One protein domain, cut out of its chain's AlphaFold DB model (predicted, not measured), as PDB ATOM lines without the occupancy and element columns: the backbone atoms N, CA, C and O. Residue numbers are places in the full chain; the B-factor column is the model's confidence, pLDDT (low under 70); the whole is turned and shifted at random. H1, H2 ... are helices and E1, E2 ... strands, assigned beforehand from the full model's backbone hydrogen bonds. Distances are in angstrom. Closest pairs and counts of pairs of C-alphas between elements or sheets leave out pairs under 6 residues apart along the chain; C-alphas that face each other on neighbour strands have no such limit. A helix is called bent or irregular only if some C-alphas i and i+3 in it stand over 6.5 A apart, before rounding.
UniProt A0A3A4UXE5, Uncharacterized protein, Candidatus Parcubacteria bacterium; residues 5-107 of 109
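Overview. This is residues 5 to 107 of the 109 residues of an uncharacterized protein of Candidatus Parcubacteria bacterium (UniProt A0A3A4UXE5). A strongly twisted sheet of five strands has one long, sharply kinked helix, H3, packed over one face, making two layers. At one end of the domain H1 reaches away from the sheet and packs on the first part of H3, while the short H2 only grazes the sheet near its E1 edge. The printed part has 103 residues, with three named helices and five named strands in the order H1 H2 E1 E2 E3 E4 H3 E5; the class is mixed, helices and strands. The sheet's order is E1 E2 E3 E4 E5, all antiparallel. The whole is compact, with a radius of gyration of the C-alphas of 13.2 A and spans of 39 by 31 by 23 A.

Along the chain. H1, residues 5 to 20, begins at C-alpha 5 (-26.326, 29.871, -46.961) and is 22.5 A long. H2 is residues 26 to 32, 10.0 A. E1 is residues 34 to 38, 13.1 A; E2 residues 45 to 50, 16.3 A; E3 residues 57 to 61, 13.2 A; and E4 residues 64 to 70, 18.6 A. H3, residues 79 to 100, begins at C-alpha 79 (-26.904, 38.924, -37.568) and is 19.7 A from first to last C-alpha. It is irregular, with C-alphas 92 and 95 9.2 A apart, and has a kink of 122 degrees near residue 94. E5, residues 102 to 106, 11.2 A, ends at C-alpha 106 (-34.702, 49.361, -15.854).

Arrangement. E1 to E4 form a meander, each strand the antiparallel neighbour of the one before. In the hairpin E1 and E2, N 35 and O 49 are 2.8 A apart, within hydrogen-bond range. In the hairpin E2 and E3, N 46 and O 60 are 2.8 A apart; in the hairpin E3 and E4, N 59 and O 67 are 2.8 A apart. E5 is antiparallel to E4, with N 70 and O 102 at 2.8 A. H3 is on the sheet at a height of 8.2 A; its closest C-alphas to E2 are those of Val 49 and Val 83, 6.7 A. It lies over E2, and runs only just slantwise to the strands, at 31 degrees to E2 on the local plane. H1 touches H3 with residues 79 to 84 of H3 alone, closest at the C-alphas of Ala 13 and Gly 81, 5.6 A, at a steep tilt of 55 degrees. H1 and H2 only just touch, with 3 pairs of C-alphas within 8 A, the closest those of Glu 18 and Val 26, 6.2 A. Every O i to N i+4 pair is within hydrogen-bond range in H1; H3 has 15 of 18, and H2 1 of 3, with 3 of 4 O i to N i+3 pairs.

Size, cuts and confidence. The C-alphas farthest apart are those of Ala 5 and Asp 62, 40.6 A. The printed part has no cut, and no link is long. Its mean pLDDT is 84.1; residue 21, residues 23 to 30 and residues 53 to 54 are under 70.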
ATOM      1  N   ALA A   5     -24.929  29.549 -47.232       74.94
ATOM      2  CA  ALA A   5     -26.326  29.871 -46.961       74.94
ATOM      3  C   ALA A   5     -26.452  31.073 -46.011       74.94
ATOM      4  O   ALA A   5     -27.179  32.010 -46.331       74.94
ATOM      5  N   ASP A   6     -25.660  31.116 -44.931       72.31
ATOM      6  CA  ASP A   6     -25.659  32.245 -43.983       72.31
ATOM      7  C   ASP A   6     -25.298  33.562 -44.674       72.31
ATOM      8  O   ASP A   6     -25.931  34.588 -44.443       72.31
ATOM      9  N   LYS A   7     -24.299  33.535 -45.568       75.31
ATOM     10  CA  LYS A   7     -23.898  34.724 -46.333       75.31
ATOM     11  C   LYS A   7     -25.010  35.213 -47.260       75.31
ATOM     12  O   LYS A   7     -25.188  36.417 -47.402       75.31
ATOM     13  N   ARG A   8     -25.748  34.303 -47.906       80.44
ATOM     14  CA  ARG A   8     -26.868  34.681 -48.781       80.44
ATOM     15  C   ARG A   8     -28.043  35.231 -47.975       80.44
ATOM     16  O   ARG A   8     -28.643  36.213 -48.396       80.44
ATOM     17  N   ALA A   9     -28.331  34.634 -46.824       75.56
ATOM     18  CA  ALA A   9     -29.359  35.118 -45.913       75.56
ATOM     19  C   ALA A   9     -29.018  36.510 -45.353       75.56
ATOM     20  O   ALA A   9     -29.889  37.371 -45.342       75.56
ATOM     21  N   ASP A  10     -27.753  36.767 -44.995       77.94
ATOM     22  CA  ASP A  10     -27.279  38.107 -44.606       77.94
ATOM     23  C   ASP A  10     -27.503  39.136 -45.733       77.94
ATOM     24  O   ASP A  10     -27.972  40.240 -45.471       77.94
ATOM     25  N   VAL A  11     -27.211  38.783 -46.993       80.62
ATOM     26  CA  VAL A  11     -27.432  39.676 -48.151       80.62
ATOM     27  C   VAL A  11     -28.916  39.976 -48.357       80.62
ATOM     28  O   VAL A  11     -29.276  41.130 -48.576       80.62
ATOM     29  N   ASN A  12     -29.780  38.964 -48.270       80.56
ATOM     30  CA  ASN A  12     -31.222  39.158 -48.423       80.56
ATOM     31  C   ASN A  12     -31.799  40.006 -47.277       80.56
ATOM     32  O   ASN A  12     -32.562  40.933 -47.529       80.56
ATOM     33  N   ALA A  13     -31.404  39.718 -46.031       76.94
ATOM     34  CA  ALA A  13     -31.827  40.486 -44.860       76.94
ATOM     35  C   ALA A  13     -31.367  41.942 -44.954       76.94
ATOM     36  O   ALA A  13     -32.119  42.846 -44.615       76.94
ATOM     37  N   ARG A  14     -30.156  42.175 -45.471       77.50
ATOM     38  CA  ARG A  14     -29.649  43.517 -45.740       77.50
ATOM     39  C   ARG A  14     -30.505  44.270 -46.754       77.50
ATOM     40  O   ARG A  14     -30.838  45.413 -46.492       77.50
ATOM     41  N   ALA A  15     -30.840  43.650 -47.886       79.81
ATOM     42  CA  ALA A  15     -31.647  44.297 -48.919       79.81
ATOM     43  C   ALA A  15     -33.036  44.686 -48.387       79.81
ATOM     44  O   ALA A  15     -33.485  45.803 -48.610       79.81
ATOM     45  N   LEU A  16     -33.668  43.793 -47.619       76.69
ATOM     46  CA  LEU A  16     -34.960  44.064 -46.986       76.69
ATOM     47  C   LEU A  16     -34.858  45.145 -45.901       76.69
ATOM     48  O   LEU A  16     -35.732  45.994 -45.788       76.69
ATOM     49  N   LEU A  17     -33.776  45.146 -45.122       73.56
ATOM     50  CA  LEU A  17     -33.519  46.198 -44.143       73.56
ATOM     51  C   LEU A  17     -33.319  47.557 -44.832       73.56
ATOM     52  O   LEU A  17     -33.879  48.543 -44.379       73.56
ATOM     53  N   GLU A  18     -32.576  47.616 -45.940       77.62
ATOM     54  CA  GLU A  18     -32.430  48.835 -46.752       77.62
ATOM     55  C   GLU A  18     -33.786  49.298 -47.325       77.62
ATOM     56  O   GLU A  18     -34.057  50.493 -47.333       77.62
ATOM     57  N   GLU A  19     -34.670  48.379 -47.729       78.62
ATOM     58  CA  GLU A  19     -36.034  48.704 -48.179       78.62
ATOM     59  C   GLU A  19     -36.894  49.312 -47.057       78.62
ATOM     60  O   GLU A  19     -37.526  50.347 -47.261       78.62
ATOM     61  N   ILE A  20     -36.871  48.713 -45.861       71.88
ATOM     62  CA  ILE A  20     -37.643  49.175 -44.692       71.88
ATOM     63  C   ILE A  20     -37.135  50.528 -44.188       71.88
ATOM     64  O   ILE A  20     -37.917  51.429 -43.905       71.88
ATOM     65  N   LEU A  21     -35.814  50.707 -44.136       67.75
ATOM     66  CA  LEU A  21     -35.176  51.960 -43.723       67.75
ATOM     67  C   LEU A  21     -35.285  53.079 -44.769       67.75
ATOM     68  O   LEU A  21     -34.885  54.222 -44.517       67.75
ATOM     69  N   GLY A  22     -35.772  52.764 -45.968       70.38
ATOM     70  CA  GLY A  22     -35.845  53.688 -47.086       70.38
ATOM     71  C   GLY A  22     -34.461  54.147 -47.558       70.38
ATOM     72  O   GLY A  22     -33.662  53.380 -48.083       70.38
ATOM     73  N   LYS A  23     -34.170  55.450 -47.454       58.72
ATOM     74  CA  LYS A  23     -32.966  56.055 -48.067       58.72
ATOM     75  C   LYS A  23     -31.687  55.914 -47.240       58.72
ATOM     76  O   LYS A  23     -30.650  56.402 -47.685       58.72
ATOM     77  N   ILE A  24     -31.742  55.317 -46.050       58.12
ATOM     78  CA  ILE A  24     -30.572  55.210 -45.172       58.12
ATOM     79  C   ILE A  24     -29.799  53.932 -45.528       58.12
ATOM     80  O   ILE A  24     -30.298  52.832 -45.290       58.12
ATOM     81  N   PRO A  25     -28.570  54.030 -46.070       62.12
ATOM     82  CA  PRO A  25     -27.786  52.846 -46.383       62.12
ATOM     83  C   PRO A  25     -27.383  52.138 -45.090       62.12
ATOM     84  O   PRO A  25     -26.815  52.761 -44.192       62.12
ATOM     85  N   VAL A  26     -27.541  50.813 -45.033       65.38
ATOM     86  CA  VAL A  26     -27.101  49.999 -43.881       65.38
ATOM     87  C   VAL A  26     -25.616  50.219 -43.545       65.38
ATOM     88  O   VAL A  26     -25.237  50.137 -42.383       65.38
ATOM     89  N   ARG A  27     -24.776  50.602 -44.523       63.12
ATOM     90  CA  ARG A  27     -23.358  50.959 -44.282       63.12
ATOM     91  C   ARG A  27     -23.162  52.163 -43.365       63.12
ATOM     92  O   ARG A  27     -22.168  52.217 -42.652       63.12
ATOM     93  N   GLU A  28     -24.050  53.150 -43.425       63.66
ATOM     94  CA  GLU A  28     -23.950  54.330 -42.561       63.66
ATOM     95  C   GLU A  28     -24.384  53.987 -41.133       63.66
ATOM     96  O   GLU A  28     -23.773  54.448 -40.172       63.66
ATOM     97  N   LEU A  29     -25.343  53.073 -40.990       67.38
ATOM     98  CA  LEU A  29     -25.759  52.552 -39.690       67.38
ATOM     99  C   LEU A  29     -24.694  51.638 -39.067       67.38
ATOM    100  O   LEU A  29     -24.460  51.700 -37.864       67.38
ATOM    101  N   GLU A  30     -23.971  50.849 -39.874       69.56
ATOM    102  CA  GLU A  30     -22.832  50.034 -39.412       69.56
ATOM    103  C   GLU A  30     -21.747  50.884 -38.726       69.56
ATOM    104  O   GLU A  30     -21.116  50.407 -37.783       69.56
ATOM    105  N   LYS A  31     -21.558  52.149 -39.134       71.06
ATOM    106  CA  LYS A  31     -20.620  53.078 -38.474       71.06
ATOM    107  C   LYS A  31     -21.117  53.557 -37.109       71.06
ATOM    108  O   LYS A  31     -20.305  53.766 -36.215       71.06
ATOM    109  N   LEU A  32     -22.430  53.734 -36.957       75.31
ATOM    110  CA  LEU A  32     -23.072  54.125 -35.696       75.31
ATOM    111  C   LEU A  32     -23.209  52.935 -34.728       75.31
ATOM    112  O   LEU A  32     -23.363  53.118 -33.521       75.31
ATOM    113  N   GLY A  33     -23.145  51.706 -35.250       85.00
ATOM    114  CA  GLY A  33     -23.221  50.459 -34.485       85.00
ATOM    115  C   GLY A  33     -24.635  50.085 -34.026       85.00
ATOM    116  O   GLY A  33     -24.831  49.002 -33.472       85.00
ATOM    117  N   HIS A  34     -25.619  50.945 -34.280       87.81
ATOM    118  CA  HIS A  34     -27.019  50.744 -33.941       87.81
ATOM    119  C   HIS A  34     -27.936  51.443 -34.951       87.81
ATOM    120  O   HIS A  34     -27.507  52.291 -35.732       87.81
ATOM    121  N   LEU A  35     -29.204  51.056 -34.917       88.38
ATOM    122  CA  LEU A  35     -30.299  51.629 -35.674       88.38
ATOM    123  C   LEU A  35     -31.320  52.222 -34.701       88.38
ATOM    124  O   LEU A  35     -31.738  51.544 -33.764       88.38
ATOM    125  N   GLU A  36     -31.733  53.460 -34.944       90.19
ATOM    126  CA  GLU A  36     -32.843  54.082 -34.225       90.19
ATOM    127  C   GLU A  36     -34.174  53.680 -34.866       90.19
ATOM    128  O   GLU A  36     -34.364  53.853 -36.069       90.19
ATOM    129  N   VAL A  37     -35.099  53.161 -34.062       90.56
ATOM    130  CA  VAL A  37     -36.461  52.820 -34.489       90.56
ATOM    131  C   VAL A  37     -37.436  53.592 -33.613       90.56
ATOM    132  O   VAL A  37     -37.402  53.472 -32.387       90.56
ATOM    133  N   SER A  38     -38.291  54.413 -34.217       92.69
ATOM    134  CA  SER A  38     -39.324  55.141 -33.477       92.69
ATOM    135  C   SER A  38     -40.454  54.205 -33.062       92.69
ATOM    136  O   SER A  38     -40.856  53.321 -33.814       92.69
ATOM    137  N   SER A  39     -40.989  54.421 -31.864       93.81
ATOM    138  CA  SER A  39     -42.199  53.738 -31.409       93.81
ATOM    139  C   SER A  39     -43.420  54.183 -32.224       93.81
ATOM    140  O   SER A  39     -43.692  55.387 -32.283       93.81
ATOM    141  N   PRO A  40     -44.202  53.257 -32.811       93.38
ATOM    142  CA  PRO A  40     -45.482  53.607 -33.420       93.38
ATOM    143  C   PRO A  40     -46.584  53.907 -32.388       93.38
ATOM    144  O   PRO A  40     -47.515  54.643 -32.708       93.38
ATOM    145  N   SER A  41     -46.517  53.358 -31.165       95.00
ATOM    146  CA  SER A  41     -47.571  53.545 -30.150       95.00
ATOM    147  C   SER A  41     -47.310  54.664 -29.138       95.00
ATOM    148  O   SER A  41     -48.247  55.091 -28.458       95.00
ATOM    149  N   ARG A  42     -46.073  55.162 -29.020       95.38
ATOM    150  CA  ARG A  42     -45.706  56.198 -28.048       95.38
ATOM    151  C   ARG A  42     -44.801  57.260 -28.663       95.38
ATOM    152  O   ARG A  42     -43.623  57.031 -28.922       95.38
ATOM    153  N   GLN A  43     -45.336  58.468 -28.813       95.31
ATOM    154  CA  GLN A  43     -44.544  59.619 -29.243       95.31
ATOM    155  C   GLN A  43     -43.368  59.861 -28.282       95.31
ATOM    156  O   GLN A  43     -43.512  59.705 -27.071       95.31
ATOM    157  N   GLY A  44     -42.205  60.213 -28.834       92.56
ATOM    158  CA  GLY A  44     -40.988  60.477 -28.060       92.56
ATOM    159  C   GLY A  44     -40.195  59.226 -27.669       92.56
ATOM    160  O   GLY A  44     -39.046  59.358 -27.248       92.56
ATOM    161  N   ARG A  45     -40.750  58.018 -27.853       96.44
ATOM    162  CA  ARG A  45     -40.024  56.767 -27.613       96.44
ATOM    163  C   ARG A  45     -39.179  56.352 -28.816       96.44
ATOM    164  O   ARG A  45     -39.679  56.259 -29.940       96.44
ATOM    165  N   VAL A  46     -37.914  56.026 -28.557       95.56
ATOM    166  CA  VAL A  46     -36.948  55.520 -29.539       95.56
ATOM    167  C   VAL A  46     -36.265  54.261 -29.011       95.56
ATOM    168  O   VAL A  46     -35.869  54.179 -27.848       95.56
ATOM    169  N   TYR A  47     -36.107  53.280 -29.890       94.50
ATOM    170  CA  TYR A  47     -35.371  52.048 -29.655       94.50
ATOM    171  C   TYR A  47     -34.024  52.113 -30.374       94.50
ATOM    172  O   TYR A  47     -33.987  52.292 -31.588       94.50
ATOM    173  N   LEU A  48     -32.922  51.913 -29.653       93.62
ATOM    174  CA  LEU A  48     -31.598  51.717 -30.239       93.62
ATOM    175  C   LEU A  48     -31.357  50.219 -30.423       93.62
ATOM    176  O   LEU A  48     -31.040  49.505 -29.469       93.62
ATOM    177  N   VAL A  49     -31.533  49.735 -31.650       91.56
ATOM    178  CA  VAL A  49     -31.327  48.335 -32.032       91.56
ATOM    179  C   VAL A  49     -29.865  48.136 -32.445       91.56
ATOM    180  O   VAL A  49     -29.431  48.715 -33.439       91.56
ATOM    181  N   PRO A  50     -29.071  47.324 -31.732       89.81
ATOM    182  CA  PRO A  50     -27.663  47.128 -32.061       89.81
ATOM    183  C   PRO A  50     -27.505  46.339 -33.366       89.81
ATOM    184  O   PRO A  50     -28.194  45.347 -33.580       89.81
ATOM    185  N   LEU A  51     -26.539  46.713 -34.211       85.31
ATOM    186  CA  LEU A  51     -26.236  45.997 -35.466       85.31
ATOM    187  C   LEU A  51     -25.323  44.773 -35.283       85.31
ATOM    188  O   LEU A  51     -24.723  44.261 -36.230       85.31
ATOM    189  N   SER A  52     -25.197  44.291 -34.051       78.62
ATOM    190  CA  SER A  52     -24.402  43.122 -33.701       78.62
ATOM    191  C   SER A  52     -25.305  41.926 -33.386       78.62
ATOM    192  O   SER A  52     -26.468  42.059 -33.026       78.62
ATOM    193  N   ALA A  53     -24.751  40.713 -33.484       65.25
ATOM    194  CA  ALA A  53     -25.489  39.471 -33.211       65.25
ATOM    195  C   ALA A  53     -25.914  39.315 -31.741       65.25
ATOM    196  O   ALA A  53     -26.608  38.364 -31.392       65.25
ATOM    197  N   ARG A  54     -25.354  40.156 -30.868       66.62
ATOM    198  CA  ARG A  54     -25.465  40.092 -29.418       66.62
ATOM    199  C   ARG A  54     -25.511  41.522 -28.917       66.62
ATOM    200  O   ARG A  54     -24.476  42.183 -28.854       66.62
ATOM    201  N   GLY A  55     -26.695  41.984 -28.564       73.69
ATOM    202  CA  GLY A  55     -26.856  43.303 -27.990       73.69
ATOM    203  C   GLY A  55     -28.219  43.460 -27.342       73.69
ATOM    204  O   GLY A  55     -29.158  42.724 -27.643       73.69
ATOM    205  N   LEU A  56     -28.280  44.392 -26.403       89.62
ATOM    206  CA  LEU A  56     -29.519  44.813 -25.777       89.62
ATOM    207  C   LEU A  56     -30.091  45.955 -26.608       89.62
ATOM    208  O   LEU A  56     -29.357  46.860 -26.999       89.62
ATOM    209  N   VAL A  57     -31.391  45.912 -26.868       93.19
ATOM    210  CA  VAL A  57     -32.103  47.061 -27.413       93.19
ATOM    211  C   VAL A  57     -32.313  48.045 -26.276       93.19
ATOM    212  O   VAL A  57     -32.961  47.708 -25.286       93.19
ATOM    213  N   HIS A  58     -31.768  49.248 -26.398       95.00
ATOM    214  CA  HIS A  58     -31.978  50.294 -25.403       95.00
ATOM    215  C   HIS A  58     -33.202  51.121 -25.777       95.00
ATOM    216  O   HIS A  58     -33.355  51.516 -26.929       95.00
ATOM    217  N   VAL A  59     -34.076  51.365 -24.810       95.56
ATOM    218  CA  VAL A  59     -35.304  52.138 -24.996       95.56
ATOM    219  C   VAL A  59     -35.135  53.475 -24.304       95.56
ATOM    220  O   VAL A  59     -34.768  53.516 -23.127       95.56
ATOM    221  N   TYR A  60     -35.435  54.540 -25.033       96.06
ATOM    222  CA  TYR A  60     -35.421  55.906 -24.540       96.06
ATOM    223  C   TYR A  60     -36.799  56.528 -24.717       96.06
ATOM    224  O   TYR A  60     -37.374  56.397 -25.794       96.06
ATOM    225  N   ASP A  61     -37.288  57.231 -23.703       95.75
ATOM    226  CA  ASP A  61     -38.474  58.085 -23.785       95.75
ATOM    227  C   ASP A  61     -38.001  59.529 -23.640       95.75
ATOM    228  O   ASP A  61     -37.346  59.860 -22.657       95.75
ATOM    229  N   ASP A  62     -38.270  60.378 -24.631       94.56
ATOM    230  CA  ASP A  62     -37.866  61.792 -24.623       94.56
ATOM    231  C   ASP A  62     -36.368  61.999 -24.326       94.56
ATOM    232  O   ASP A  62     -35.961  62.965 -23.685       94.56
ATOM    233  N   ARG A  63     -35.534  61.090 -24.861       91.50
ATOM    234  CA  ARG A  63     -34.068  60.997 -24.676       91.50
ATOM    235  C   ARG A  63     -33.601  60.510 -23.303       91.50
ATOM    236  O   ARG A  63     -32.396  60.356 -23.114       91.50
ATOM    237  N   GLU A  64     -34.510  60.185 -22.394       94.31
ATOM    238  CA  GLU A  64     -34.184  59.552 -21.118       94.31
ATOM    239  C   GLU A  64     -34.152  58.037 -21.271       94.31
ATOM    240  O   GLU A  64     -35.073  57.437 -21.825       94.31
ATOM    241  N   PHE A  65     -33.083  57.399 -20.790       94.56
ATOM    242  CA  PHE A  65     -32.997  55.942 -20.802       94.56
ATOM    243  C   PHE A  65     -34.091  55.359 -19.905       94.56
ATOM    244  O   PHE A  65     -34.215  55.745 -18.747       94.56
ATOM    245  N   VAL A  66     -34.847  54.392 -20.423       94.75
ATOM    246  CA  VAL A  66     -35.943  53.741 -19.695       94.75
ATOM    247  C   VAL A  66     -35.585  52.310 -19.340       94.75
ATOM    248  O   VAL A  66     -35.760  51.883 -18.199       94.75
ATOM    249  N   MET A  67     -35.125  51.536 -20.325       95.06
ATOM    250  CA  MET A  67     -34.876  50.111 -20.142       95.06
ATOM    251  C   MET A  67     -33.985  49.515 -21.226       95.06
ATOM    252  O   MET A  67     -33.823  50.069 -22.312       95.06
ATOM    253  N   SER A  68     -33.461  48.330 -20.934       94.06
ATOM    254  CA  SER A  68     -32.764  47.475 -21.891       94.06
ATOM    255  C   SER A  68     -33.559  46.196 -22.114       94.06
ATOM    256  O   SER A  68     -33.874  45.485 -21.156       94.06
ATOM    257  N   LEU A  69     -33.843  45.891 -23.376       93.12
ATOM    258  CA  LEU A  69     -34.625  44.744 -23.817       93.12
ATOM    259  C   LEU A  69     -33.757  43.738 -24.563       93.12
ATOM    260  O   LEU A  69     -32.827  44.094 -25.287       93.12
ATOM    261  N   CYS A  70     -34.095  42.465 -24.423       87.75
ATOM    262  CA  CYS A  70     -33.448  41.386 -25.139       87.75
ATOM    263  C   CYS A  70     -34.497  40.436 -25.715       87.75
ATOM    264  O   CYS A  70     -35.269  39.834 -24.970       87.75
ATOM    265  N   SER A  71     -34.496  40.264 -27.033       81.88
ATOM    266  CA  SER A  71     -35.285  39.234 -27.705       81.88
ATOM    267  C   SER A  71     -34.336  38.398 -28.547       81.88
ATOM    268  O   SER A  71     -33.624  38.930 -29.394       81.88
ATOM    269  N   HIS A  72     -34.263  37.103 -28.251       77.38
ATOM    270  CA  HIS A  72     -33.445  36.170 -29.012       77.38
ATOM    271  C   HIS A  72     -34.359  35.256 -29.824       77.38
ATOM    272  O   HIS A  72     -35.305  34.695 -29.267       77.38
ATOM    273  N   PRO A  73     -34.071  35.059 -31.118       76.00
ATOM    274  CA  PRO A  73     -34.815  34.102 -31.911       76.00
ATOM    275  C   PRO A  73     -34.575  32.683 -31.379       76.00
ATOM    276  O   PRO A  73     -33.463  32.322 -30.990       76.00
ATOM    277  N   VAL A  74     -35.633  31.869 -31.387       79.81
ATOM    278  CA  VAL A  74     -35.584  30.460 -30.952       79.81
ATOM    279  C   VAL A  74     -34.687  29.632 -31.878       79.81
ATOM    280  O   VAL A  74     -34.033  28.681 -31.453       79.81
ATOM    281  N   THR A  75     -34.621  30.017 -33.151       79.75
ATOM    282  CA  THR A  75     -33.710  29.452 -34.144       79.75
ATOM    283  C   THR A  75     -32.546  30.399 -34.398       79.75
ATOM    284  O   THR A  75     -32.641  31.616 -34.249       79.75
ATOM    285  N   ARG A  76     -31.402  29.843 -34.803       79.31
ATOM    286  CA  ARG A  76     -30.233  30.662 -35.117       79.31
ATOM    287  C   ARG A  76     -30.497  31.485 -36.376       79.31
ATOM    288  O   ARG A  76     -30.568  30.923 -37.466       79.31
ATOM    289  N   LEU A  77     -30.554  32.805 -36.224       78.12
ATOM    290  CA  LEU A  77     -30.605  33.734 -37.347       78.12
ATOM    291  C   LEU A  77     -29.222  34.329 -37.652       78.12
ATOM    292  O   LEU A  77     -28.382  34.463 -36.752       78.12
ATOM    293  N   PRO A  78     -28.969  34.706 -38.917       81.56
ATOM    294  CA  PRO A  78     -27.877  35.604 -39.260       81.56
ATOM    295  C   PRO A  78     -28.036  36.955 -38.548       81.56
ATOM    296  O   PRO A  78     -29.140  37.332 -38.158       81.56
ATOM    297  N   VAL A  79     -26.941  37.701 -38.395       81.00
ATOM    298  CA  VAL A  79     -26.904  38.924 -37.568       81.00
ATOM    299  C   VAL A  79     -27.947  39.940 -38.014       81.00
ATOM    300  O   VAL A  79     -28.745  40.396 -37.203       81.00
ATOM    301  N   LEU A  80     -27.990  40.234 -39.314       81.81
ATOM    302  CA  LEU A  80     -28.956  41.185 -39.859       81.81
ATOM    303  C   LEU A  80     -30.392  40.653 -39.812       81.81
ATOM    304  O   LEU A  80     -31.324  41.441 -39.752       81.81
ATOM    305  N   GLY A  81     -30.577  39.330 -39.764       81.38
ATOM    306  CA  GLY A  81     -31.884  38.723 -39.512       81.38
ATOM    307  C   GLY A  81     -32.389  38.987 -38.090       81.38
ATOM    308  O   GLY A  81     -33.577  39.241 -37.906       81.38
ATOM    309  N   VAL A  82     -31.496  38.991 -37.092       85.12
ATOM    310  CA  VAL A  82     -31.841  39.376 -35.710       85.12
ATOM    311  C   VAL A  82     -32.245  40.848 -35.656       85.12
ATOM    312  O   VAL A  82     -33.319  41.162 -35.154       85.12
ATOM    313  N   VAL A  83     -31.430  41.737 -36.239       86.12
ATOM    314  CA  VAL A  83     -31.719  43.182 -36.321       86.12
ATOM    315  C   VAL A  83     -33.082  43.425 -36.962       86.12
ATOM    316  O   VAL A  83     -33.930  44.091 -36.378       86.12
ATOM    317  N   LEU A  84     -33.311  42.835 -38.137       85.25
ATOM    318  CA  LEU A  84     -34.557  42.982 -38.880       85.25
ATOM    319  C   LEU A  84     -35.772  42.505 -38.074       85.25
ATOM    320  O   LEU A  84     -36.821  43.140 -38.115       85.25
ATOM    321  N   THR A  85     -35.627  41.421 -37.307       87.12
ATOM    322  CA  THR A  85     -36.702  40.921 -36.439       87.12
ATOM    323  C   THR A  85     -37.094  41.963 -35.392       87.12
ATOM    324  O   THR A  85     -38.283  42.195 -35.194       87.12
ATOM    325  N   HIS A  86     -36.125  42.626 -34.749       90.44
ATOM    326  CA  HIS A  86     -36.424  43.705 -33.803       90.44
ATOM    327  C   HIS A  86     -37.185  44.848 -34.474       90.44
ATOM    328  O   HIS A  86     -38.219  45.258 -33.958       90.44
ATOM    329  N   VAL A  87     -36.697  45.325 -35.621       89.56
ATOM    330  CA  VAL A  87     -37.313  46.441 -36.358       89.56
ATOM    331  C   VAL A  87     -38.761  46.115 -36.713       89.56
ATOM    332  O   VAL A  87     -39.663  46.848 -36.321       89.56
ATOM    333  N   LEU A  88     -38.999  44.969 -37.357       89.38
ATOM    334  CA  LEU A  88     -40.339  44.562 -37.786       89.38
ATOM    335  C   LEU A  88     -41.304  44.370 -36.613       89.38
ATOM    336  O   LEU A  88     -42.470  44.746 -36.709       89.38
ATOM    337  N   MET A  89     -40.834  43.796 -35.503       91.62
ATOM    338  CA  MET A  89     -41.665  43.611 -34.314       91.62
ATOM    339  C   MET A  89     -42.002  44.948 -33.643       91.62
ATOM    340  O   MET A  89     -43.117  45.118 -33.159       91.62
ATOM    341  N   ILE A  90     -41.068  45.905 -33.621       92.50
ATOM    342  CA  ILE A  90     -41.315  47.250 -33.085       92.50
ATOM    343  C   ILE A  90     -42.302  48.006 -33.982       92.50
ATOM    344  O   ILE A  90     -43.283  48.535 -33.476       92.50
ATOM    345  N   GLU A  91     -42.091  48.029 -35.298       91.06
ATOM    346  CA  GLU A  91     -42.932  48.798 -36.225       91.06
ATOM    347  C   GLU A  91     -44.324  48.183 -36.424       91.06
ATOM    348  O   GLU A  91     -45.319  48.905 -36.503       91.06
ATOM    349  N   GLY A  92     -44.412  46.852 -36.509       89.31
ATOM    350  CA  GLY A  92     -45.643  46.144 -36.864       89.31
ATOM    351  C   GLY A  92     -46.471  45.642 -35.678       89.31
ATOM    352  O   GLY A  92     -47.689  45.515 -35.798       89.31
ATOM    353  N   CYS A  93     -45.846  45.331 -34.537       92.75
ATOM    354  CA  CYS A  93     -46.532  44.722 -33.390       92.75
ATOM    355  C   CYS A  93     -45.877  45.051 -32.035       92.75
ATOM    356  O   CYS A  93     -45.723  44.188 -31.168       92.75
ATOM    357  N   GLU A  94     -45.549  46.327 -31.813       95.00
ATOM    358  CA  GLU A  94     -44.770  46.812 -30.662       95.00
ATOM    359  C   GLU A  94     -45.223  46.269 -29.296       95.00
ATOM    360  O   GLU A  94     -44.409  45.909 -28.443       95.00
ATOM    361  N   ALA A  95     -46.534  46.175 -29.072       94.62
ATOM    362  CA  ALA A  95     -47.075  45.667 -27.818       94.62
ATOM    363  C   ALA A  95     -46.667  44.206 -27.558       94.62
ATOM    364  O   ALA A  95     -46.431  43.826 -26.415       94.62
ATOM    365  N   GLU A  96     -46.580  43.374 -28.596       93.56
ATOM    366  CA  GLU A  96     -46.096  41.998 -28.479       93.56
ATOM    367  C   GLU A  96     -44.591  41.943 -28.257       93.56
ATOM    368  O   GLU A  96     -44.124  41.184 -27.404       93.56
ATOM    369  N   TYR A  97     -43.846  42.802 -28.950       93.06
ATOM    370  CA  TYR A  97     -42.414  42.951 -28.737       93.06
ATOM    371  C   TYR A  97     -42.092  43.243 -27.265       93.06
ATOM    372  O   TYR A  97     -41.310  42.527 -26.646       93.06
ATOM    373  N   LEU A  98     -42.763  44.233 -26.671       93.56
ATOM    374  CA  LEU A  98     -42.580  44.604 -25.265       93.56
ATOM    375  C   LEU A  98     -43.002  43.503 -24.282       93.56
ATOM    376  O   LEU A  98     -42.384  43.363 -23.231       93.56
ATOM    377  N   ARG A  99     -44.042  42.721 -24.602       92.56
ATOM    378  CA  ARG A  99     -44.503  41.610 -23.748       92.56
ATOM    379  C   ARG A  99     -43.545  40.423 -23.742       92.56
ATOM    380  O   ARG A  99     -43.456  39.724 -22.740       92.56
ATOM    381  N   THR A 100     -42.920  40.145 -24.882       89.75
ATOM    382  CA  THR A 100     -42.114  38.933 -25.096       89.75
ATOM    383  C   THR A 100     -40.622  39.163 -24.892       89.75
ATOM    384  O   THR A 100     -39.896  38.219 -24.580       89.75
ATOM    385  N   ALA A 101     -40.150  40.401 -25.048       91.00
ATOM    386  CA  ALA A 101     -38.766  40.745 -24.786       91.00
ATOM    387  C   ALA A 101     -38.443  40.628 -23.291       91.00
ATOM    388  O   ALA A 101     -39.168  41.110 -22.422       91.00
ATOM    389  N   ASN A 102     -37.289  40.037 -22.995       89.44
ATOM    390  CA  ASN A 102     -36.765  39.993 -21.642       89.44
ATOM    391  C   ASN A 102     -36.243  41.377 -21.250       89.44
ATOM    392  O   ASN A 102     -35.407  41.952 -21.954       89.44
ATOM    393  N   VAL A 103     -36.690  41.884 -20.103       90.19
ATOM    394  CA  VAL A 103     -36.172  43.125 -19.521       90.19
ATOM    395  C   VAL A 103     -34.892  42.809 -18.756       90.19
ATOM    396  O   VAL A 103     -34.907  42.033 -17.802       90.19
ATOM    397  N   PHE A 104     -33.777  43.400 -19.177       86.38
ATOM    398  CA  PHE A 104     -32.465  43.156 -18.570       86.38
ATOM    399  C   PHE A 104     -32.060  44.251 -17.578       86.38
ATOM    400  O   PHE A 104     -31.366  43.991 -16.600       86.38
ATOM    401  N   ALA A 105     -32.499  45.483 -17.826       83.62
ATOM    402  CA  ALA A 105     -32.293  46.608 -16.929       83.62
ATOM    403  C   ALA A 105     -33.462  47.584 -17.048       83.62
ATOM    404  O   ALA A 105     -34.004  47.771 -18.137       83.62
ATOM    405  N   LEU A 106     -33.796  48.222 -15.931       84.12
ATOM    406  CA  LEU A 106     -34.702  49.361 -15.854       84.12
ATOM    407  C   LEU A 106     -33.901  50.554 -15.344       84.12
ATOM    408  O   LEU A 106     -33.011  50.389 -14.502       84.12
ATOM    409  N   ALA A 107     -34.213  51.745 -15.835       78.56
ATOM    410  CA  ALA A 107     -33.729  52.966 -15.224       78.56
ATOM    411  C   ALA A 107     -34.167  53.004 -13.754       78.56
ATOM    412  O   ALA A 107     -35.303  52.659 -13.417       78.56
TER     413      ALA A 107